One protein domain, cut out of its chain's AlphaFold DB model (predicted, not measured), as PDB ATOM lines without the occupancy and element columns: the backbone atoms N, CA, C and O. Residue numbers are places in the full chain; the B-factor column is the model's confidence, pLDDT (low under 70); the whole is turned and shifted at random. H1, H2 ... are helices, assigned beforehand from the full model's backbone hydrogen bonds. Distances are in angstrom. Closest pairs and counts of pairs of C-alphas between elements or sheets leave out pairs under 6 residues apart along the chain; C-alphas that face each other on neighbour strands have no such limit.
ATOM      1  N   VAL A   2     -20.890 -54.984 -30.192       77.31
ATOM      2  CA  VAL A   2     -19.656 -54.435 -29.581       77.31
ATOM      3  C   VAL A   2     -19.914 -53.560 -28.345       77.31
ATOM      4  O   VAL A   2     -19.391 -53.851 -27.277       77.31
ATOM      5  N   ALA A   3     -20.795 -52.556 -28.427       78.81
ATOM      6  CA  ALA A   3     -21.098 -51.692 -27.273       78.81
ATOM      7  C   ALA A   3     -21.698 -52.453 -26.070       78.81
ATOM      8  O   ALA A   3     -21.509 -52.071 -24.918       78.81
ATOM      9  N   ALA A   4     -22.416 -53.553 -26.328       79.94
ATOM     10  CA  ALA A   4     -22.944 -54.415 -25.274       79.94
ATOM     11  C   ALA A   4     -21.843 -55.274 -24.632       79.94
ATOM     12  O   ALA A   4     -21.897 -55.517 -23.432       79.94
ATOM     13  N   ALA A   5     -20.858 -55.714 -25.422       80.31
ATOM     14  CA  ALA A   5     -19.697 -56.446 -24.931       80.31
ATOM     15  C   ALA A   5     -18.808 -55.555 -24.053       80.31
ATOM     16  O   ALA A   5     -18.436 -55.984 -22.969       80.31
ATOM     17  N   ILE A   6     -18.573 -54.296 -24.450       79.12
ATOM     18  CA  ILE A   6     -17.788 -53.330 -23.658       79.12
ATOM     19  C   ILE A   6     -18.380 -53.150 -22.252       79.12
ATOM     20  O   ILE A   6     -17.651 -53.143 -21.271       79.12
ATOM     21  N   ARG A   7     -19.710 -53.092 -22.122       77.75
ATOM     22  CA  ARG A   7     -20.379 -53.006 -20.808       77.75
ATOM     23  C   ARG A   7     -20.232 -54.242 -19.922       77.75
ATOM     24  O   ARG A   7     -20.570 -54.161 -18.746       77.75
ATOM     25  N   ARG A   8     -19.841 -55.385 -20.484       82.62
ATOM     26  CA  ARG A   8     -19.654 -56.649 -19.757       82.62
ATOM     27  C   ARG A   8     -18.191 -56.896 -19.390       82.62
ATOM     28  O   ARG A   8     -17.901 -57.926 -18.793       82.62
ATOM     29  N   LEU A   9     -17.290 -55.998 -19.783       85.88
ATOM     30  CA  LEU A   9     -15.876 -56.085 -19.451       85.88
ATOM     31  C   LEU A   9     -15.646 -55.827 -17.960       85.88
ATOM     32  O   LEU A   9     -16.411 -55.105 -17.322       85.88
ATOM     33  N   SER A  10     -14.575 -56.418 -17.430       87.25
ATOM     34  CA  SER A  10     -14.104 -56.145 -16.072       87.25
ATOM     35  C   SER A  10     -13.536 -54.726 -15.958       87.25
ATOM     36  O   SER A  10     -13.227 -54.088 -16.972       87.25
ATOM     37  N   GLU A  11     -13.376 -54.222 -14.733       82.88
ATOM     38  CA  GLU A  11     -12.797 -52.892 -14.507       82.88
ATOM     39  C   GLU A  11     -11.363 -52.791 -15.045       82.88
ATOM     40  O   GLU A  11     -11.013 -51.779 -15.650       82.88
ATOM     41  N   GLU A  12     -10.566 -53.858 -14.937       86.31
ATOM     42  CA  GLU A  12      -9.200 -53.905 -15.471       86.31
ATOM     43  C   GLU A  12      -9.204 -53.803 -16.998       86.31
ATOM     44  O   GLU A  12      -8.442 -53.044 -17.592       86.31
ATOM     45  N   SER A  13     -10.120 -54.522 -17.650       86.44
ATOM     46  CA  SER A  13     -10.266 -54.483 -19.106       86.44
ATOM     47  C   SER A  13     -10.713 -53.099 -19.588       86.44
ATOM     48  O   SER A  13     -10.235 -52.602 -20.607       86.44
ATOM     49  N   LEU A  14     -11.614 -52.447 -18.847       84.12
ATOM     50  CA  LEU A  14     -12.051 -51.079 -19.133       84.12
ATOM     51  C   LEU A  14     -10.931 -50.058 -18.920       84.12
ATOM     52  O   LEU A  14     -10.848 -49.095 -19.683       84.12
ATOM     53  N   HIS A  15     -10.060 -50.273 -17.929       84.38
ATOM     54  CA  HIS A  15      -8.873 -49.447 -17.720       84.38
ATOM     55  C   HIS A  15      -7.934 -49.521 -18.926       84.38
ATOM     56  O   HIS A  15      -7.581 -48.484 -19.481       84.38
ATOM     57  N   VAL A  16      -7.619 -50.733 -19.395       88.44
ATOM     58  CA  VAL A  16      -6.751 -50.950 -20.567       88.44
ATOM     59  C   VAL A  16      -7.315 -50.277 -21.821       88.44
ATOM     60  O   VAL A  16      -6.578 -49.640 -22.570       88.44
ATOM     61  N   ILE A  17      -8.629 -50.367 -22.052       87.00
ATOM     62  CA  ILE A  17      -9.269 -49.683 -23.187       87.00
ATOM     63  C   ILE A  17      -9.219 -48.157 -23.012       87.00
ATOM     64  O   ILE A  17      -9.015 -47.434 -23.985       87.00
ATOM     65  N   GLY A  18      -9.384 -47.664 -21.783       85.81
ATOM     66  CA  GLY A  18      -9.215 -46.251 -21.449       85.81
ATOM     67  C   GLY A  18      -7.824 -45.737 -21.816       85.81
ATOM     68  O   GLY A  18      -7.719 -44.736 -22.522       85.81
ATOM     69  N   ASP A  19      -6.777 -46.453 -21.407       87.44
ATOM     70  CA  ASP A  19      -5.384 -46.116 -21.724       87.44
ATOM     71  C   ASP A  19      -5.119 -46.186 -23.230       87.44
ATOM     72  O   ASP A  19      -4.467 -45.306 -23.797       87.44
ATOM     73  N   TRP A  20      -5.698 -47.184 -23.906       89.31
ATOM     74  CA  TRP A  20      -5.640 -47.282 -25.359       89.31
ATOM     75  C   TRP A  20      -6.257 -46.051 -26.031       89.31
ATOM     76  O   TRP A  20      -5.611 -45.459 -26.894       89.31
ATOM     77  N   TRP A  21      -7.445 -45.601 -25.612       89.06
ATOM     78  CA  TRP A  21      -8.055 -44.374 -26.138       89.06
ATOM     79  C   TRP A  21      -7.225 -43.122 -25.843       89.06
ATOM     80  O   TRP A  21      -7.109 -42.274 -26.725       89.06
ATOM     81  N   CYS A  22      -6.615 -43.018 -24.658       86.56
ATOM     82  CA  CYS A  22      -5.703 -41.921 -24.318       86.56
ATOM     83  C   CYS A  22      -4.460 -41.889 -25.221       86.56
ATOM     84  O   CYS A  22      -3.936 -40.813 -25.493       86.56
ATOM     85  N   SER A  23      -3.992 -43.052 -25.686       88.25
ATOM     86  CA  SER A  23      -2.812 -43.180 -26.554       88.25
ATOM     87  C   SER A  23      -3.070 -42.816 -28.024       88.25
ATOM     88  O   SER A  23      -2.125 -42.675 -28.804       88.25
ATOM     89  N   LEU A  24      -4.338 -42.674 -28.430       88.94
ATOM     90  CA  LEU A  24      -4.696 -42.385 -29.817       88.94
ATOM     91  C   LEU A  24      -4.332 -40.953 -30.213       88.94
ATOM     92  O   LEU A  24      -4.483 -40.004 -29.448       88.94
ATOM     93  N   SER A  25      -3.954 -40.775 -31.481       90.94
ATOM     94  CA  SER A  25      -3.839 -39.432 -32.048       90.94
ATOM     95  C   SER A  25      -5.209 -38.728 -32.078       90.94
ATOM     96  O   SER A  25      -6.232 -39.388 -32.311       90.94
ATOM     97  N   PRO A  26      -5.259 -37.385 -31.944       90.38
ATOM     98  CA  PRO A  26      -6.512 -36.624 -31.978       90.38
ATOM     99  C   PRO A  26      -7.377 -36.927 -33.205       90.38
ATOM    100  O   PRO A  26      -8.587 -37.121 -33.097       90.38
ATOM    101  N   SER A  27      -6.758 -37.035 -34.384       91.88
ATOM    102  CA  SER A  27      -7.463 -37.329 -35.635       91.88
ATOM    103  C   SER A  27      -8.104 -38.719 -35.634       91.88
ATOM    104  O   SER A  27      -9.214 -38.889 -36.143       91.88
ATOM    105  N   THR A  28      -7.446 -39.710 -35.033       92.25
ATOM    106  CA  THR A  28      -7.983 -41.064 -34.876       92.25
ATOM    107  C   THR A  28      -9.102 -41.093 -33.841       92.25
ATOM    108  O   THR A  28     -10.149 -41.687 -34.103       92.25
ATOM    109  N   MET A  29      -8.940 -40.407 -32.707       91.69
ATOM    110  CA  MET A  29      -9.976 -40.305 -31.676       91.69
ATOM    111  C   MET A  29     -11.256 -39.666 -32.234       91.69
ATOM    112  O   MET A  29     -12.342 -40.224 -32.087       91.69
ATOM    113  N   VAL A  30     -11.131 -38.565 -32.987       92.62
ATOM    114  CA  VAL A  30     -12.262 -37.909 -33.669       92.62
ATOM    115  C   VAL A  30     -12.993 -38.874 -34.606       92.62
ATOM    116  O   VAL A  30     -14.222 -38.900 -34.604       92.62
ATOM    117  N   LYS A  31     -12.274 -39.686 -35.396       93.44
ATOM    118  CA  LYS A  31     -12.895 -40.678 -36.296       93.44
ATOM    119  C   LYS A  31     -13.723 -41.707 -35.522       93.44
ATOM    120  O   LYS A  31     -14.854 -41.988 -35.914       93.44
ATOM    121  N   HIS A  32     -13.197 -42.219 -34.409       91.38
ATOM    122  CA  HIS A  32     -13.919 -43.177 -33.568       91.38
ATOM    123  C   HIS A  32     -15.156 -42.542 -32.927       91.38
ATOM    124  O   HIS A  32     -16.240 -43.117 -33.003       91.38
ATOM    125  N   VAL A  33     -15.024 -41.339 -32.355       92.00
ATOM    126  CA  VAL A  33     -16.158 -40.607 -31.769       92.00
ATOM    127  C   VAL A  33     -17.239 -40.372 -32.826       92.00
ATOM    128  O   VAL A  33     -18.406 -40.663 -32.574       92.00
ATOM    129  N   LYS A  34     -16.867 -39.922 -34.032       91.38
ATOM    130  CA  LYS A  34     -17.811 -39.711 -35.140       91.38
ATOM    131  C   LYS A  34     -18.545 -40.990 -35.540       91.38
ATOM    132  O   LYS A  34     -19.757 -40.932 -35.714       91.38
ATOM    133  N   MET A  35     -17.854 -42.127 -35.622       92.00
ATOM    134  CA  MET A  35     -18.484 -43.413 -35.940       92.00
ATOM    135  C   MET A  35     -19.559 -43.782 -34.909       92.00
ATOM    136  O   MET A  35     -20.704 -44.046 -35.276       92.00
ATOM    137  N   TRP A  36     -19.236 -43.712 -33.613       89.62
ATOM    138  CA  TRP A  36     -20.203 -44.003 -32.549       89.62
ATOM    139  C   TRP A  36     -21.380 -43.024 -32.537       89.62
ATOM    140  O   TRP A  36     -22.522 -43.443 -32.331       89.62
ATOM    141  N   LYS A  37     -21.123 -41.735 -32.790       88.94
ATOM    142  CA  LYS A  37     -22.171 -40.714 -32.917       88.94
ATOM    143  C   LYS A  37     -23.105 -41.000 -34.085       88.94
ATOM    144  O   LYS A  37     -24.307 -40.887 -33.911       88.94
ATOM    145  N   GLN A  38     -22.572 -41.390 -35.241       87.44
ATOM    146  CA  GLN A  38     -23.369 -41.657 -36.436       87.44
ATOM    147  C   GLN A  38     -24.337 -42.824 -36.209       87.44
ATOM    148  O   GLN A  38     -25.535 -42.678 -36.437       87.44
ATOM    149  N   VAL A  39     -23.849 -43.926 -35.627       86.19
ATOM    150  CA  VAL A  39     -24.694 -45.069 -35.236       86.19
ATOM    151  C   VAL A  39     -25.769 -44.647 -34.232       86.19
ATOM    152  O   VAL A  39     -26.920 -45.075 -34.318       86.19
ATOM    153  N   LEU A  40     -25.409 -43.803 -33.262       83.75
ATOM    154  CA  LEU A  40     -26.364 -43.305 -32.281       83.75
ATOM    155  C   LEU A  40     -27.432 -42.415 -32.935       83.75
ATOM    156  O   LEU A  40     -28.613 -42.632 -32.686       83.75
ATOM    157  N   SER A  41     -27.051 -41.483 -33.807       81.31
ATOM    158  CA  SER A  41     -27.978 -40.619 -34.549       81.31
ATOM    159  C   SER A  41     -28.936 -41.408 -35.445       81.31
ATOM    160  O   SER A  41     -30.121 -41.081 -35.494       81.31
ATOM    161  N   GLU A  42     -28.467 -42.470 -36.102       81.00
ATOM    162  CA  GLU A  42     -29.320 -43.362 -36.897       81.00
ATOM    163  C   GLU A  42     -30.368 -44.072 -36.030       81.00
ATOM    164  O   GLU A  42     -31.544 -44.122 -36.391       81.00
ATOM    165  N   ILE A  43     -29.983 -44.562 -34.848       76.88
ATOM    166  CA  ILE A  43     -30.921 -45.203 -33.908       76.88
ATOM    167  C   ILE A  43     -31.931 -44.187 -33.366       76.88
ATOM    168  O   ILE A  43     -33.120 -44.484 -33.296       76.88
ATOM    169  N   LEU A  44     -31.473 -42.978 -33.020       74.44
ATOM    170  CA  LEU A  44     -32.343 -41.893 -32.553       74.44
ATOM    171  C   LEU A  44     -33.349 -41.452 -33.630       74.44
ATOM    172  O   LEU A  44     -34.462 -41.057 -33.294       74.44
ATOM    173  N   SER A  45     -32.972 -41.529 -34.909       72.06
ATOM    174  CA  SER A  45     -33.822 -41.116 -36.035       72.06
ATOM    175  C   SER A  45     -34.776 -42.214 -36.520       72.06
ATOM    176  O   SER A  45     -35.825 -41.905 -37.077       72.06
ATOM    177  N   SER A  46     -34.421 -43.490 -36.330       68.12
ATOM    178  CA  SER A  46     -35.189 -44.646 -36.824       68.12
ATOM    179  C   SER A  46     -36.177 -45.224 -35.810       68.12
ATOM    180  O   SER A  46     -37.196 -45.785 -36.210       68.12
ATOM    181  N   GLU A  47     -35.913 -45.109 -34.505       56.72
ATOM    182  CA  GLU A  47     -36.725 -45.770 -33.484       56.72
ATOM    183  C   GLU A  47     -37.635 -44.798 -32.717       56.72
ATOM    184  O   GLU A  47     -37.235 -44.142 -31.756       56.72
ATOM    185  N   THR A  48     -38.924 -44.801 -33.055       52.44
ATOM    186  CA  THR A  48     -39.977 -44.068 -32.334       52.44
ATOM    187  C   THR A  48     -40.476 -44.784 -31.070       52.44
ATOM    188  O   THR A  48     -41.679 -44.781 -30.806       52.44
ATOM    189  N   GLY A  49     -39.607 -45.396 -30.246       52.38
ATOM    190  CA  GLY A  49     -40.104 -45.736 -28.905       52.38
ATOM    191  C   GLY A  49     -39.335 -46.628 -27.937       52.38
ATOM    192  O   GLY A  49     -39.571 -46.446 -26.744       52.38
ATOM    193  N   HIS A  50     -38.481 -47.593 -28.320       51.88
ATOM    194  CA  HIS A  50     -38.250 -48.713 -27.377       51.88
ATOM    195  C   HIS A  50     -36.850 -49.342 -27.194       51.88
ATOM    196  O   HIS A  50     -36.738 -50.145 -26.266       51.88
ATOM    197  N   CYS A  51     -35.743 -48.977 -27.868       53.06
ATOM    198  CA  CYS A  51     -34.436 -49.617 -27.559       53.06
ATOM    199  C   CYS A  51     -33.497 -48.800 -26.659       53.06
ATOM    200  O   CYS A  51     -32.331 -48.553 -26.981       53.06
ATOM    201  N   ASN A  52     -33.952 -48.499 -25.441       64.31
ATOM    202  CA  ASN A  52     -33.132 -47.859 -24.405       64.31
ATOM    203  C   ASN A  52     -31.811 -48.607 -24.125       64.31
ATOM    204  O   ASN A  52     -30.806 -47.962 -23.864       64.31
ATOM    205  N   LEU A  53     -31.768 -49.942 -24.223       72.50
ATOM    206  CA  LEU A  53     -30.531 -50.694 -23.971       72.50
ATOM    207  C   LEU A  53     -29.456 -50.444 -25.037       72.50
ATOM    208  O   LEU A  53     -28.288 -50.314 -24.688       72.50
ATOM    209  N   ARG A  54     -29.825 -50.347 -26.322       75.50
ATOM    210  CA  ARG A  54     -28.862 -50.082 -27.406       75.50
ATOM    211  C   ARG A  54     -28.285 -48.677 -27.280       75.50
ATOM    212  O   ARG A  54     -27.068 -48.528 -27.274       75.50
ATOM    213  N   VAL A  55     -29.155 -47.690 -27.071       77.56
ATOM    214  CA  VAL A  55     -28.754 -46.297 -26.844       77.56
ATOM    215  C   VAL A  55     -27.901 -46.167 -25.583       77.56
ATOM    216  O   VAL A  55     -26.822 -45.592 -25.647       77.56
ATOM    217  N   GLN A  56     -28.294 -46.786 -24.466       76.94
ATOM    218  CA  GLN A  56     -27.478 -46.796 -23.247       76.94
ATOM    219  C   GLN A  56     -26.099 -47.415 -23.471       76.94
ATOM    220  O   GLN A  56     -25.113 -46.894 -22.965       76.94
ATOM    221  N   ASN A  57     -26.007 -48.514 -24.224       82.06
ATOM    222  CA  ASN A  57     -24.719 -49.138 -24.508       82.06
ATOM    223  C   ASN A  57     -23.795 -48.185 -25.273       82.06
ATOM    224  O   ASN A  57     -22.623 -48.074 -24.929       82.06
ATOM    225  N   LEU A  58     -24.324 -47.479 -26.274       84.62
ATOM    226  CA  LEU A  58     -23.562 -46.512 -27.068       84.62
ATOM    227  C   LEU A  58     -23.151 -45.289 -26.243       84.62
ATOM    228  O   LEU A  58     -21.996 -44.875 -26.295       84.62
ATOM    229  N   LEU A  59     -24.069 -44.754 -25.435       82.88
ATOM    230  CA  LEU A  59     -23.800 -43.627 -24.541       82.88
ATOM    231  C   LEU A  59     -22.715 -43.957 -23.512       82.88
ATOM    232  O   LEU A  59     -21.865 -43.118 -23.238       82.88
ATOM    233  N   VAL A  60     -22.698 -45.184 -22.984       83.56
ATOM    234  CA  VAL A  60     -21.647 -45.641 -22.064       83.56
ATOM    235  C   VAL A  60     -20.284 -45.695 -22.756       83.56
ATOM    236  O   VAL A  60     -19.306 -45.220 -22.188       83.56
ATOM    237  N   VAL A  61     -20.203 -46.214 -23.986       87.94
ATOM    238  CA  VAL A  61     -18.940 -46.210 -24.749       87.94
ATOM    239  C   VAL A  61     -18.454 -44.777 -24.979       87.94
ATOM    240  O   VAL A  61     -17.299 -44.470 -24.691       87.94
ATOM    241  N   LEU A  62     -19.344 -43.882 -25.417       88.62
ATOM    242  CA  LEU A  62     -19.022 -42.466 -25.596       88.62
ATOM    243  C   LEU A  62     -18.591 -41.794 -24.283       88.62
ATOM    244  O   LEU A  62     -17.662 -40.993 -24.300       88.62
ATOM    245  N   GLN A  63     -19.200 -42.146 -23.145       87.50
ATOM    246  CA  GLN A  63     -18.799 -41.645 -21.826       87.50
ATOM    247  C   GLN A  63     -17.385 -42.097 -21.456       87.50
ATOM    248  O   GLN A  63     -16.617 -41.297 -20.925       87.50
ATOM    249  N   TYR A  64     -17.016 -43.351 -21.729       87.56
ATOM    250  CA  TYR A  64     -15.647 -43.799 -21.481       87.56
ATOM    251  C   TYR A  64     -14.641 -43.078 -22.381       87.56
ATOM    252  O   TYR A  64     -13.606 -42.633 -21.890       87.56
ATOM    253  N   MET A  65     -14.967 -42.887 -23.662       89.75
ATOM    254  CA  MET A  65     -14.137 -42.106 -24.583       89.75
ATOM    255  C   MET A  65     -13.999 -40.642 -24.141       89.75
ATOM    256  O   MET A  65     -12.916 -40.070 -24.225       89.75
ATOM    257  N   TYR A  66     -15.078 -40.038 -23.636       89.50
ATOM    258  CA  TYR A  66     -15.069 -38.686 -23.078       89.50
ATOM    259  C   TYR A  66     -14.191 -38.596 -21.823       89.50
ATOM    260  O   TYR A  66     -13.372 -37.689 -21.695       89.50
ATOM    261  N   ASN A  67     -14.300 -39.578 -20.925       88.12
ATOM    262  CA  ASN A  67     -13.460 -39.663 -19.733       88.12
ATOM    263  C   ASN A  67     -11.981 -39.834 -20.088       88.12
ATOM    264  O   ASN A  67     -11.145 -39.191 -19.462       88.12
ATOM    265  N   ALA A  68     -11.662 -40.661 -21.087       87.81
ATOM    266  CA  ALA A  68     -10.302 -40.808 -21.601       87.81
ATOM    267  C   ALA A  68      -9.776 -39.470 -22.151       87.81
ATOM    268  O   ALA A  68      -8.705 -39.024 -21.756       87.81
ATOM    269  N   ASN A  69     -10.579 -38.756 -22.946       89.69
ATOM    270  CA  ASN A  69     -10.210 -37.435 -23.463       89.69
ATOM    271  C   ASN A  69      -9.948 -36.394 -22.361       89.69
ATOM    272  O   ASN A  69      -9.081 -35.542 -22.519       89.69
ATOM    273  N   ASN A  70     -10.668 -36.454 -21.238       85.56
ATOM    274  CA  ASN A  70     -10.428 -35.557 -20.102       85.56
ATOM    275  C   ASN A  70      -9.146 -35.885 -19.326       85.56
ATOM    276  O   ASN A  70      -8.654 -35.027 -18.597       85.56
ATOM    277  N   ARG A  71      -8.603 -37.101 -19.472       84.62
ATOM    278  CA  ARG A  71      -7.282 -37.467 -18.940       84.62
ATOM    279  C   ARG A  71      -6.149 -37.016 -19.865       84.62
ATOM    280  O   ARG A  71      -5.035 -36.817 -19.391       84.62
ATOM    281  N   SER A  72      -6.415 -36.855 -21.162       82.81
ATOM    282  CA  SER A  72      -5.439 -36.362 -22.139       82.81
ATOM    283  C   SER A  72      -5.095 -34.888 -21.891       82.81
ATOM    284  O   SER A  72      -5.975 -34.053 -21.676       82.81
ATOM    285  N   THR A  73      -3.807 -34.546 -21.959       75.88
ATOM    286  CA  THR A  73      -3.303 -33.182 -21.741       75.88
ATOM    287  C   THR A  73      -2.790 -32.548 -23.037       75.88
ATOM    288  O   THR A  73      -2.371 -33.227 -23.978       75.88
ATOM    289  N   GLY A  74      -2.844 -31.213 -23.106       76.88
ATOM    290  CA  GLY A  74      -2.302 -30.433 -24.222       76.88
ATOM    291  C   GLY A  74      -2.902 -30.796 -25.588       76.88
ATOM    292  O   GLY A  74      -4.110 -30.980 -25.725       76.88
ATOM    293  N   CYS A  75      -2.043 -30.907 -26.605       71.00
ATOM    294  CA  CYS A  75      -2.428 -31.112 -28.009       71.00
ATOM    295  C   CYS A  75      -3.097 -32.467 -28.308       71.00
ATOM    296  O   CYS A  75      -3.558 -32.677 -29.429       71.00
ATOM    297  N   GLN A  76      -3.134 -33.395 -27.346       79.25
ATOM    298  CA  GLN A  76      -3.817 -34.682 -27.505       79.25
ATOM    299  C   GLN A  76      -5.321 -34.604 -27.200       79.25
ATOM    300  O   GLN A  76      -6.084 -35.452 -27.662       79.25
ATOM    301  N   ARG A  77      -5.763 -33.580 -26.456       87.56
ATOM    302  CA  ARG A  77      -7.167 -33.414 -26.071       87.56
ATOM    303  C   ARG A  77      -7.987 -32.876 -27.242       87.56
ATOM    304  O   ARG A  77      -7.691 -31.819 -27.795       87.56
ATOM    305  N   ILE A  78      -9.051 -33.587 -27.601       90.25
ATOM    306  CA  ILE A  78      -9.996 -33.148 -28.632       90.25
ATOM    307  C   ILE A  78     -11.069 -32.219 -28.034       90.25
ATOM    308  O   ILE A  78     -11.423 -32.377 -26.858       90.25
ATOM    309  N   PRO A  79     -11.623 -31.269 -28.817       88.38
ATOM    310  CA  PRO A  79     -12.658 -30.352 -28.339       88.38
ATOM    311  C   PRO A  79     -13.909 -31.084 -27.845       88.38
ATOM    312  O   PRO A  79     -14.374 -32.020 -28.502       88.38
ATOM    313  N   GLU A  80     -14.510 -30.619 -26.745       84.69
ATOM    314  CA  GLU A  80     -15.726 -31.220 -26.166       84.69
ATOM    315  C   GLU A  80     -16.906 -31.236 -27.145       84.69
ATOM    316  O   GLU A  80     -17.659 -32.209 -27.196       84.69
ATOM    317  N   SER A  81     -17.009 -30.217 -28.006       86.25
ATOM    318  CA  SER A  81     -18.015 -30.133 -29.075       86.25
ATOM    319  C   SER A  81     -17.984 -31.326 -30.035       86.25
ATOM    320  O   SER A  81     -19.006 -31.675 -30.625       86.25
ATOM    321  N   THR A  82     -16.845 -32.020 -30.149       89.12
ATOM    322  CA  THR A  82     -16.722 -33.251 -30.944       89.12
ATOM    323  C   THR A  82     -17.672 -34.336 -30.442       89.12
ATOM    324  O   THR A  82     -18.209 -35.099 -31.250       89.12
ATOM    325  N   PHE A  83     -17.912 -34.397 -29.131       87.75
ATOM    326  CA  PHE A  83     -18.755 -35.407 -28.496       87.75
ATOM    327  C   PHE A  83     -20.249 -35.058 -28.518       87.75
ATOM    328  O   PHE A  83     -21.073 -35.963 -28.385       87.75
ATOM    329  N   CYS A  84     -20.612 -33.791 -28.737       85.19
ATOM    330  CA  CYS A  84     -22.007 -33.356 -28.757       85.19
ATOM    331  C   CYS A  84     -22.766 -33.948 -29.951       85.19
ATOM    332  O   CYS A  84     -22.327 -33.841 -31.097       85.19
ATOM    333  N   LEU A  85     -23.911 -34.572 -29.698       81.69
ATOM    334  CA  LEU A  85     -24.838 -35.046 -30.717       81.69
ATOM    335  C   LEU A  85     -25.684 -33.891 -31.238       81.69
ATOM    336  O   LEU A  85     -26.231 -33.105 -30.465       81.69
ATOM    337  N   GLU A  86     -25.862 -33.867 -32.551       75.44
ATOM    338  CA  GLU A  86     -26.904 -33.073 -33.185       75.44
ATOM    339  C   GLU A  86     -28.223 -33.828 -33.020       75.44
ATOM    340  O   GLU A  86     -28.517 -34.784 -33.741       75.44
ATOM    341  N   ILE A  87     -28.986 -33.458 -31.992       74.56
ATOM    342  CA  ILE A  87     -30.293 -34.055 -31.725       74.56
ATOM    343  C   ILE A  87     -31.336 -33.309 -32.556       74.56
ATOM    344  O   ILE A  87     -31.438 -32.085 -32.491       74.56
ATOM    345  N   ASN A  88     -32.136 -34.057 -33.316       77.38
ATOM    346  CA  ASN A  88     -33.249 -33.494 -34.069       77.38
ATOM    347  C   ASN A  88     -34.273 -32.847 -33.112       77.38
ATOM    348  O   ASN A  88     -34.737 -33.478 -32.161       77.38
ATOM    349  N   GLU A  89     -34.642 -31.595 -33.379       77.31
ATOM    350  CA  GLU A  89     -35.566 -30.819 -32.544       77.31
ATOM    351  C   GLU A  89     -36.973 -31.435 -32.468       77.31
ATOM    352  O   GLU A  89     -37.564 -31.482 -31.390       77.31
ATOM    353  N   ALA A  90     -37.482 -31.996 -33.569       78.12
ATOM    354  CA  ALA A  90     -38.775 -32.679 -33.587       78.12
ATOM    355  C   ALA A  90     -38.755 -33.950 -32.723       78.12
ATOM    356  O   ALA A  90     -39.705 -34.217 -31.983       78.12
ATOM    357  N   PHE A  91     -37.648 -34.703 -32.761       77.38
ATOM    358  CA  PHE A  91     -37.445 -35.853 -31.878       77.38
ATOM    359  C   PHE A  91     -37.415 -35.418 -30.406       77.38
ATOM    360  O   PHE A  91     -38.137 -35.971 -29.573       77.38
ATOM    361  N   LEU A  92     -36.616 -34.391 -30.096       76.69
ATOM    362  CA  LEU A  92     -36.481 -33.826 -28.754       76.69
ATOM    363  C   LEU A  92     -37.839 -33.390 -28.190       76.69
ATOM    364  O   LEU A  92     -38.170 -33.693 -27.042       76.69
ATOM    365  N   GLN A  93     -38.642 -32.717 -29.013       77.56
ATOM    366  CA  GLN A  93     -39.982 -32.277 -28.659       77.56
ATOM    367  C   GLN A  93     -40.922 -33.450 -28.378       77.56
ATOM    368  O   GLN A  93     -41.565 -33.460 -27.326       77.56
ATOM    369  N   ALA A  94     -40.987 -34.444 -29.266       76.00
ATOM    370  CA  ALA A  94     -41.861 -35.603 -29.096       76.00
ATOM    371  C   ALA A  94     -41.532 -36.394 -27.816       76.00
ATOM    372  O   ALA A  94     -42.427 -36.726 -27.032       76.00
ATOM    373  N   ASP A  95     -40.247 -36.648 -27.558       75.69
ATOM    374  CA  ASP A  95     -39.809 -37.440 -26.406       75.69
ATOM    375  C   ASP A  95     -39.990 -36.682 -25.072       75.69
ATOM    376  O   ASP A  95     -40.492 -37.247 -24.092       75.69
ATOM    377  N   LEU A  96     -39.706 -35.372 -25.032       76.75
ATOM    378  CA  LEU A  96     -39.971 -34.538 -23.849       76.75
ATOM    379  C   LEU A  96     -41.466 -34.389 -23.556       76.75
ATOM    380  O   LEU A  96     -41.872 -34.423 -22.391       76.75
ATOM    381  N   GLN A  97     -42.307 -34.247 -24.583       74.06
ATOM    382  CA  GLN A  97     -43.761 -34.204 -24.409       74.06
ATOM    383  C   GLN A  97     -44.299 -35.522 -23.840       74.06
ATOM    384  O   GLN A  97     -45.127 -35.511 -22.919       74.06
ATOM    385  N   LEU A  98     -43.790 -36.660 -24.327       74.56
ATOM    386  CA  LEU A  98     -44.123 -37.982 -23.800       74.56
ATOM    387  C   LEU A  98     -43.740 -38.101 -22.319       74.56
ATOM    388  O   LEU A  98     -44.539 -38.567 -21.498       74.56
ATOM    389  N   TRP A  99     -42.543 -37.638 -21.957       74.94
ATOM    390  CA  TRP A  99     -42.077 -37.615 -20.572       74.94
ATOM    391  C   TRP A  99     -42.949 -36.749 -19.666       74.94
ATOM    392  O   TRP A  99     -43.413 -37.206 -18.615       74.94
ATOM    393  N   CYS A 100     -43.218 -35.512 -20.083       71.81
ATOM    394  CA  CYS A 100     -44.038 -34.570 -19.332       71.81
ATOM    395  C   CYS A 100     -45.464 -35.100 -19.111       71.81
ATOM    396  O   CYS A 100     -46.001 -34.977 -18.005       71.81
ATOM    397  N   SER A 101     -46.058 -35.732 -20.126       69.31
ATOM    398  CA  SER A 101     -47.395 -36.333 -20.046       69.31
ATOM    399  C   SER A 101     -47.438 -37.489 -19.045       69.31
ATOM    400  O   SER A 101     -48.308 -37.529 -18.174       69.31
ATOM    401  N   LYS A 102     -46.449 -38.389 -19.084       67.12
ATOM    402  CA  LYS A 102     -46.378 -39.545 -18.175       67.12
ATOM    403  C   LYS A 102     -46.057 -39.152 -16.729       67.12
ATOM    404  O   LYS A 102     -46.578 -39.761 -15.797       67.12
ATOM    405  N   ARG A 103     -45.278 -38.086 -16.511       66.19
ATOM    406  CA  ARG A 103     -45.008 -37.542 -15.166       66.19
ATOM    407  C   ARG A 103     -46.278 -37.043 -14.467       66.19
ATOM    408  O   ARG A 103     -46.378 -37.171 -13.247       66.19
ATOM    409  N   LYS A 104     -47.236 -36.470 -15.210       59.31
ATOM    410  CA  LYS A 104     -48.523 -36.018 -14.649       59.31
ATOM    411  C   LYS A 104     -49.351 -37.197 -14.123       59.31
ATOM    412  O   LYS A 104     -49.893 -37.093 -13.030       59.31
ATOM    413  N   VAL A 105     -49.353 -38.330 -14.833       57.31
ATOM    414  CA  VAL A 105     -50.035 -39.567 -14.403       57.31
ATOM    415  C   VAL A 105     -49.476 -40.076 -13.070       57.31
ATOM    416  O   VAL A 105     -50.238 -40.346 -12.151       57.31
ATOM    417  N   ILE A 106     -48.147 -40.106 -12.919       54.31
ATOM    418  CA  ILE A 106     -47.483 -40.592 -11.694       54.31
ATOM    419  C   ILE A 106     -47.782 -39.702 -10.476       54.31
ATOM    420  O   ILE A 106     -47.859 -40.199  -9.360       54.31
ATOM    421  N   LYS A 107     -47.949 -38.384 -10.657       51.25
ATOM    422  CA  LYS A 107     -48.270 -37.467  -9.547       51.25
ATOM    423  C   LYS A 107     -49.712 -37.581  -9.048       51.25
ATOM    424  O   LYS A 107     -49.957 -37.250  -7.892       51.25
ATOM    425  N   ASN A 108     -50.639 -38.009  -9.902       47.78
ATOM    426  CA  ASN A 108     -52.037 -38.205  -9.515       47.78
ATOM    427  C   ASN A 108     -52.245 -39.502  -8.721       47.78
ATOM    428  O   ASN A 108     -53.239 -39.625  -8.010       47.78
ATOM    429  N   ASP A 109     -51.286 -40.425  -8.780       45.78
ATOM    430  CA  ASP A 109     -51.271 -41.640  -7.978       45.78
ATOM    431  C   ASP A 109     -50.570 -41.357  -6.633       45.78
ATOM    432  O   ASP A 109     -49.340 -41.345  -6.516       45.78
ATOM    433  N   LYS A 110     -51.359 -41.024  -5.603       44.06
ATOM    434  CA  LYS A 110     -50.903 -40.491  -4.299       44.06
ATOM    435  C   LYS A 110     -50.018 -41.440  -3.458       44.06
ATOM    436  O   LYS A 110     -49.725 -41.111  -2.313       44.06
ATOM    437  N   GLN A 111     -49.547 -42.575  -3.979       41.25
ATOM    438  CA  GLN A 111     -48.795 -43.578  -3.205       41.25
ATOM    439  C   GLN A 111     -47.271 -43.655  -3.437       41.25
ATOM    440  O   GLN A 111     -46.624 -44.526  -2.861       41.25
ATOM    441  N   LYS A 112     -46.625 -42.762  -4.205       44.19
ATOM    442  CA  LYS A 112     -45.153 -42.838  -4.427       44.19
ATOM    443  C   LYS A 112     -44.396 -41.511  -4.296       44.19
ATOM    444  O   LYS A 112     -43.489 -41.210  -5.071       44.19
ATOM    445  N   THR A 113     -44.709 -40.711  -3.281       37.84
ATOM    446  CA  THR A 113     -44.084 -39.391  -3.053       37.84
ATOM    447  C   THR A 113     -42.607 -39.417  -2.635       37.84
ATOM    448  O   THR A 113     -41.943 -38.395  -2.769       37.84
ATOM    449  N   ASN A 114     -42.028 -40.570  -2.280       36.00
ATOM    450  CA  ASN A 114     -40.585 -40.682  -2.001       36.00
ATOM    451  C   ASN A 114     -39.704 -40.954  -3.242       36.00
ATOM    452  O   ASN A 114     -38.490 -41.104  -3.115       36.00
ATOM    453  N   PHE A 115     -40.274 -41.010  -4.454       36.06
ATOM    454  CA  PHE A 115     -39.541 -41.456  -5.651       36.06
ATOM    455  C   PHE A 115     -38.926 -40.335  -6.510       36.06
ATOM    456  O   PHE A 115     -37.993 -40.577  -7.272       36.06
ATOM    457  N   VAL A 116     -39.415 -39.094  -6.398       35.75
ATOM    458  CA  VAL A 116     -39.064 -38.018  -7.350       35.75
ATOM    459  C   VAL A 116     -37.728 -37.336  -7.021       35.75
ATOM    460  O   VAL A 116     -37.034 -36.891  -7.932       35.75
ATOM    461  N   LEU A 117     -37.316 -37.315  -5.750       33.19
ATOM    462  CA  LEU A 117     -36.040 -36.723  -5.311       33.19
ATOM    463  C   LEU A 117     -34.816 -37.622  -5.567       33.19
ATOM    464  O   LEU A 117     -33.688 -37.207  -5.332       33.19
ATOM    465  N   ARG A 118     -35.016 -38.839  -6.090       30.78
ATOM    466  CA  ARG A 118     -33.940 -39.811  -6.338       30.78
ATOM    467  C   ARG A 118     -33.482 -39.885  -7.799       30.78
ATOM    468  O   ARG A 118     -32.594 -40.673  -8.108       30.78
ATOM    469  N   ILE A 119     -34.049 -39.059  -8.684       39.75
ATOM    470  CA  ILE A 119     -33.734 -39.053 -10.126       39.75
ATOM    471  C   ILE A 119     -32.309 -38.539 -10.410       39.75
ATOM    472  O   ILE A 119     -31.739 -38.886 -11.438       39.75
ATOM    473  N   THR A 120     -31.693 -37.778  -9.500       33.12
ATOM    474  CA  THR A 120     -30.392 -37.130  -9.744       33.12
ATOM    475  C   THR A 120     -29.184 -37.766  -9.056       33.12
ATOM    476  O   THR A 120     -28.073 -37.339  -9.340       33.12
ATOM    477  N   LYS A 121     -29.329 -38.791  -8.196       30.94
ATOM    478  CA  LYS A 121     -28.152 -39.383  -7.506       30.94
ATOM    479  C   LYS A 121     -27.964 -40.896  -7.597       30.94
ATOM    480  O   LYS A 121     -26.891 -41.367  -7.247       30.94
ATOM    481  N   LYS A 122     -28.921 -41.679  -8.101       30.94
ATOM    482  CA  LYS A 122     -28.696 -43.105  -8.407       30.94
ATOM    483  C   LYS A 122     -29.561 -43.508  -9.592       30.94
ATOM    484  O   LYS A 122     -30.783 -43.530  -9.487       30.94
ATOM    485  N   SER A 123     -28.923 -43.871 -10.701       39.41
ATOM    486  CA  SER A 123     -29.553 -44.594 -11.800       39.41
ATOM    487  C   SER A 123     -30.037 -45.962 -11.302       39.41
ATOM    488  O   SER A 123     -29.358 -46.975 -11.454       39.41
ATOM    489  N   GLN A 124     -31.210 -46.014 -10.679       33.28
ATOM    490  CA  GLN A 124     -31.933 -47.261 -10.473       33.28
ATOM    491  C   GLN A 124     -33.265 -47.183 -11.206       33.28
ATOM    492  O   GLN A 124     -34.222 -46.533 -10.792       33.28
ATOM    493  N   ILE A 125     -33.224 -47.831 -12.371       45.78
ATOM    494  CA  ILE A 125     -34.278 -48.603 -13.026       45.78
ATOM    495  C   ILE A 125     -35.569 -48.615 -12.201       45.78
ATOM    496  O   ILE A 125     -35.678 -49.327 -11.207       45.78
ATOM    497  N   THR A 126     -36.563 -47.849 -12.642       33.75
ATOM    498  CA  THR A 126     -37.955 -48.084 -12.260       33.75
ATOM    499  C   THR A 126     -38.723 -48.624 -13.448       33.75
ATOM    500  O   THR A 126     -38.604 -48.139 -14.574       33.75
ATOM    501  N   ASN A 127     -39.470 -49.688 -13.168       36.09
ATOM    502  CA  ASN A 127     -40.258 -50.461 -14.109       36.09
ATOM    503  C   ASN A 127     -41.168 -49.575 -14.973       36.09
ATOM    504  O   ASN A 127     -42.026 -48.860 -14.461       36.09
ATOM    505  N   GLY A 128     -40.989 -49.688 -16.292       44.41
ATOM    506  CA  GLY A 128     -42.036 -49.431 -17.282       44.41
ATOM    507  C   GLY A 128     -41.905 -48.182 -18.154       44.41
ATOM    508  O   GLY A 128     -42.573 -48.124 -19.182       44.41
ATOM    509  N   ILE A 129     -41.077 -47.185 -17.818       45.22
ATOM    510  CA  ILE A 129     -41.036 -45.937 -18.608       45.22
ATOM    511  C   ILE A 129     -39.599 -45.444 -18.773       45.22
ATOM    512  O   ILE A 129     -39.033 -44.792 -17.900       45.22
ATOM    513  N   LYS A 130     -39.009 -45.748 -19.930       53.06
ATOM    514  CA  LYS A 130     -37.671 -45.305 -20.326       53.06
ATOM    515  C   LYS A 130     -37.798 -44.269 -21.439       53.06
ATOM    516  O   LYS A 130     -37.839 -44.624 -22.608       53.06
ATOM    517  N   VAL A 131     -37.901 -43.006 -21.046       57.28
ATOM    518  CA  VAL A 131     -37.820 -41.859 -21.959       57.28
ATOM    519  C   VAL A 131     -36.359 -41.669 -22.366       57.28
ATOM    520  O   VAL A 131     -35.469 -41.707 -21.506       57.28
ATOM    521  N   LEU A 132     -36.104 -41.492 -23.662       60.12
ATOM    522  CA  LEU A 132     -34.753 -41.518 -24.217       60.12
ATOM    523  C   LEU A 132     -33.950 -40.272 -23.831       60.12
ATOM    524  O   LEU A 132     -32.774 -40.380 -23.478       60.12
ATOM    525  N   ILE A 133     -34.608 -39.116 -23.770       61.72
ATOM    526  CA  ILE A 133     -34.017 -37.850 -23.357       61.72
ATOM    527  C   ILE A 133     -33.559 -37.908 -21.905       61.72
ATOM    528  O   ILE A 133     -32.480 -37.427 -21.604       61.72
ATOM    529  N   CYS A 134     -34.270 -38.598 -21.007       58.38
ATOM    530  CA  CYS A 134     -33.796 -38.776 -19.634       58.38
ATOM    531  C   CYS A 134     -32.518 -39.613 -19.572       58.38
ATOM    532  O   CYS A 134     -31.656 -39.325 -18.753       58.38
ATOM    533  N   SER A 135     -32.370 -40.631 -20.428       60.81
ATOM    534  CA  SER A 135     -31.108 -41.376 -20.507       60.81
ATOM    535  C   SER A 135     -29.979 -40.577 -21.147       60.81
ATOM    536  O   SER A 135     -28.834 -40.787 -20.775       60.81
ATOM    537  N   VAL A 136     -30.285 -39.666 -22.072       62.75
ATOM    538  CA  VAL A 136     -29.299 -38.820 -22.757       62.75
ATOM    539  C   VAL A 136     -28.867 -37.633 -21.886       62.75
ATOM    540  O   VAL A 136     -27.680 -37.355 -21.785       62.75
ATOM    541  N   MET A 137     -29.803 -36.979 -21.191       61.75
ATOM    542  CA  MET A 137     -29.569 -35.815 -20.322       61.75
ATOM    543  C   MET A 137     -28.683 -36.112 -19.111       61.75
ATOM    544  O   MET A 137     -28.108 -35.187 -18.549       61.75
ATOM    545  N   VAL A 138     -28.560 -37.382 -18.712       64.50
ATOM    546  CA  VAL A 138     -27.622 -37.808 -17.659       64.50
ATOM    547  C   VAL A 138     -26.168 -37.576 -18.084       64.50
ATOM    548  O   VAL A 138     -25.306 -37.355 -17.240       64.50
ATOM    549  N   TYR A 139     -25.894 -37.592 -19.387       70.38
ATOM    550  CA  TYR A 139     -24.556 -37.441 -19.933       70.38
ATOM    551  C   TYR A 139     -24.327 -35.993 -20.386       70.38
ATOM    552  O   TYR A 139     -24.770 -35.573 -21.457       70.38
ATOM    553  N   GLN A 140     -23.598 -35.218 -19.579       70.88
ATOM    554  CA  GLN A 140     -23.386 -33.778 -19.795       70.88
ATOM    555  C   GLN A 140     -22.751 -33.440 -21.156       70.88
ATOM    556  O   GLN A 140     -23.048 -32.381 -21.716       70.88
ATOM    557  N   PHE A 141     -21.923 -34.339 -21.698       75.56
ATOM    558  CA  PHE A 141     -21.200 -34.161 -22.960       75.56
ATOM    559  C   PHE A 141     -22.077 -34.341 -24.210       75.56
ATOM    560  O   PHE A 141     -21.695 -33.921 -25.301       75.56
ATOM    561  N   VAL A 142     -23.239 -34.990 -24.075       77.31
ATOM    562  CA  VAL A 142     -24.005 -35.470 -25.234       77.31
ATOM    563  C   VAL A 142     -24.762 -34.353 -25.933       77.31
ATOM    564  O   VAL A 142     -24.929 -34.408 -27.142       77.31
ATOM    565  N   MET A 143     -25.209 -33.334 -25.207       79.75
ATOM    566  CA  MET A 143     -25.949 -32.221 -25.800       79.75
ATOM    567  C   MET A 143     -25.101 -30.959 -25.837       79.75
ATOM    568  O   MET A 143     -24.503 -30.564 -24.829       79.75
ATOM    569  N   ASP A 144     -25.125 -30.300 -26.989       83.69
ATOM    570  CA  ASP A 144     -24.622 -28.943 -27.127       83.69
ATOM    571  C   ASP A 144     -25.509 -27.937 -26.365       83.69
ATOM    572  O   ASP A 144     -26.573 -28.262 -25.822       83.69
ATOM    573  N   LEU A 145     -25.043 -26.690 -26.288       83.81
ATOM    574  CA  LEU A 145     -25.771 -25.621 -25.605       83.81
ATOM    575  C   LEU A 145     -27.146 -25.374 -26.241       83.81
ATOM    576  O   LEU A 145     -28.125 -25.179 -25.521       83.81
ATOM    577  N   LYS A 146     -27.224 -25.423 -27.577       85.75
ATOM    578  CA  LYS A 146     -28.464 -25.209 -28.329       85.75
ATOM    579  C   LYS A 146     -29.524 -26.241 -27.939       85.75
ATOM    580  O   LYS A 146     -30.609 -25.859 -27.518       85.75
ATOM    581  N   SER A 147     -29.188 -27.528 -27.979       83.00
ATOM    582  CA  SER A 147     -30.104 -28.622 -27.634       83.00
ATOM    583  C   SER A 147     -30.508 -28.585 -26.162       83.00
ATOM    584  O   SER A 147     -31.682 -28.782 -25.843       83.00
ATOM    585  N   LYS A 148     -29.572 -28.274 -25.251       84.25
ATOM    586  CA  LYS A 148     -29.871 -28.079 -23.818       84.25
ATOM    587  C   LYS A 148     -30.885 -26.959 -23.605       84.25
ATOM    588  O   LYS A 148     -31.841 -27.137 -22.849       84.25
ATOM    589  N   LYS A 149     -30.693 -25.828 -24.289       86.94
ATOM    590  CA  LYS A 149     -31.611 -24.690 -24.238       86.94
ATOM    591  C   LYS A 149     -32.988 -25.062 -24.784       86.94
ATOM    592  O   LYS A 149     -33.972 -24.868 -24.078       86.94
ATOM    593  N   THR A 150     -33.064 -25.661 -25.970       85.56
ATOM    594  CA  THR A 150     -34.333 -26.102 -26.569       85.56
ATOM    595  C   THR A 150     -35.074 -27.086 -25.660       85.56
ATOM    596  O   THR A 150     -36.271 -26.932 -25.423       85.56
ATOM    597  N   ALA A 151     -34.368 -28.059 -25.070       84.06
ATOM    598  CA  ALA A 151     -34.955 -29.014 -24.132       84.06
ATOM    599  C   ALA A 151     -35.553 -28.321 -22.896       84.06
ATOM    600  O   ALA A 151     -36.668 -28.637 -22.471       84.06
ATOM    601  N   PHE A 152     -34.817 -27.362 -22.330       86.56
ATOM    602  CA  PHE A 152     -35.283 -26.560 -21.204       86.56
ATOM    603  C   PHE A 152     -36.501 -25.705 -21.577       86.56
ATOM    604  O   PHE A 152     -37.476 -25.680 -20.827       86.56
ATOM    605  N   ASP A 153     -36.482 -25.064 -22.745       87.56
ATOM    606  CA  ASP A 153     -37.567 -24.218 -23.250       87.56
ATOM    607  C   ASP A 153     -38.863 -25.023 -23.461       87.56
ATOM    608  O   ASP A 153     -39.936 -24.618 -23.005       87.56
ATOM    609  N   ILE A 154     -38.767 -26.216 -24.060       82.69
ATOM    610  CA  ILE A 154     -39.895 -27.151 -24.214       82.69
ATOM    611  C   ILE A 154     -40.455 -27.550 -22.846       82.69
ATOM    612  O   ILE A 154     -41.673 -27.522 -22.634       82.69
ATOM    613  N   TYR A 155     -39.577 -27.909 -21.904       83.19
ATOM    614  CA  TYR A 155     -39.985 -28.276 -20.552       83.19
ATOM    615  C   TYR A 155     -40.716 -27.129 -19.850       83.19
ATOM    616  O   TYR A 155     -41.817 -27.339 -19.334       83.19
ATOM    617  N   ALA A 156     -40.134 -25.927 -19.869       86.56
ATOM    618  CA  ALA A 156     -40.685 -24.743 -19.227       86.56
ATOM    619  C   ALA A 156     -42.062 -24.378 -19.790       86.56
ATOM    620  O   ALA A 156     -43.000 -24.122 -19.033       86.56
ATOM    621  N   ASN A 157     -42.223 -24.427 -21.113       84.56
ATOM    622  CA  ASN A 157     -43.509 -24.176 -21.756       84.56
ATOM    623  C   ASN A 157     -44.553 -25.217 -21.345       84.56
ATOM    624  O   ASN A 157     -45.669 -24.862 -20.972       84.56
ATOM    625  N   HIS A 158     -44.190 -26.500 -21.306       78.69
ATOM    626  CA  HIS A 158     -45.118 -27.553 -20.903       78.69
ATOM    627  C   HIS A 158     -45.536 -27.454 -19.422       78.69
ATOM    628  O   HIS A 158     -46.648 -27.855 -19.058       78.69
ATOM    629  N   THR A 159     -44.667 -26.959 -18.539       77.88
ATOM    630  CA  THR A 159     -45.010 -26.751 -17.123       77.88
ATOM    631  C   THR A 159     -45.849 -25.501 -16.885       77.88
ATOM    632  O   THR A 159     -46.642 -25.509 -15.948       77.88
ATOM    633  N   LYS A 160     -45.737 -24.480 -17.745       81.81
ATOM    634  CA  LYS A 160     -46.577 -23.272 -17.705       81.81
ATOM    635  C   LYS A 160     -48.014 -23.519 -18.158       81.81
ATOM    636  O   LYS A 160     -48.907 -22.831 -17.683       81.81
ATOM    637  N   VAL A 161     -48.264 -24.482 -19.050       66.62
ATOM    638  CA  VAL A 161     -49.631 -24.786 -19.510       66.62
ATOM    639  C   VAL A 161     -50.464 -25.362 -18.358       66.62
ATOM    640  O   VAL A 161     -50.463 -26.571 -18.090       66.62
TER     641      VAL A 161
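What this domain is: This is residues 2 to 161 of the 309 residues of the protein "Putative E3 ubiquitin-protein ligase HERC6" of Larimichthys crocea (UniProt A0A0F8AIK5). The model is an elongated group of helices in two parts: H3 and H4 form a helical hairpin with H1 and H2 packed on H4, and H5 packs with H7, while short H6 lies between H4 and H5. Residues 108 to 114 stick out, Asn 108 ending H5 and the rest beginning a long loop. The printed part has 160 residues with seven named helices, H1 to H7 in order, and no named strand: all helix. It is compact, with a radius of gyration of the C-alphas of 17.4 A, and spans 52 by 32 by 28 A.

Where its parts are: H1 is residues 2 to 6, from C-alpha 2 at (-19.656, -54.435, -29.581). H2 is residues 11 to 23, 18.4 A long; H3, residues 26 to 46, 30.2 A; H4, residues 52 to 71, 28.4 A; H5, residues 89 to 108, 29.3 A. H6 is residues 132 to 137. H7 is residues 145 to 160, 22.4 A, ending at C-alpha 160 (-46.577, -23.272, -17.705).

How they stand to each other: H4 is the hub, touching four helices. Its residues 54 to 61 alone touch H1, closest C-alphas Ala 3 and Asn 57, 5.2 A. H3 and H4 touch as a hairpin at a shallow tilt of 20 degrees, opposite ways, closest C-alphas Leu 40 and Val 55, 6.7 A. H2 touches H4 with residues 18 to 22 alone, at a steep tilt of 57 degrees; the C-alphas of Cys 22 and Ala 68 are closest, 5.5 A. H6 touches residues 52 to 59 of H4 alone, closest C-alphas Asn 52 and Leu 132, 6.5 A. H5 and H7 touch at a steep tilt of 38 degrees, closest C-alphas Gln 93 and Ile 154, 6.8 A. Every O i to N i+4 pair is within hydrogen-bond range in H1, H2, H3, H4, H6 and H7, and 15 of 16 in H5.

The domain as a whole: The C-alphas farthest apart, Cys 75 and Lys 110, are 54.8 A apart. The printed part has no cut. The links H4 to H5 and H5 to H6 are long. Mean pLDDT of the printed part is 73.5; residues 46 to 52, 101 to 138 and 161 are under 70.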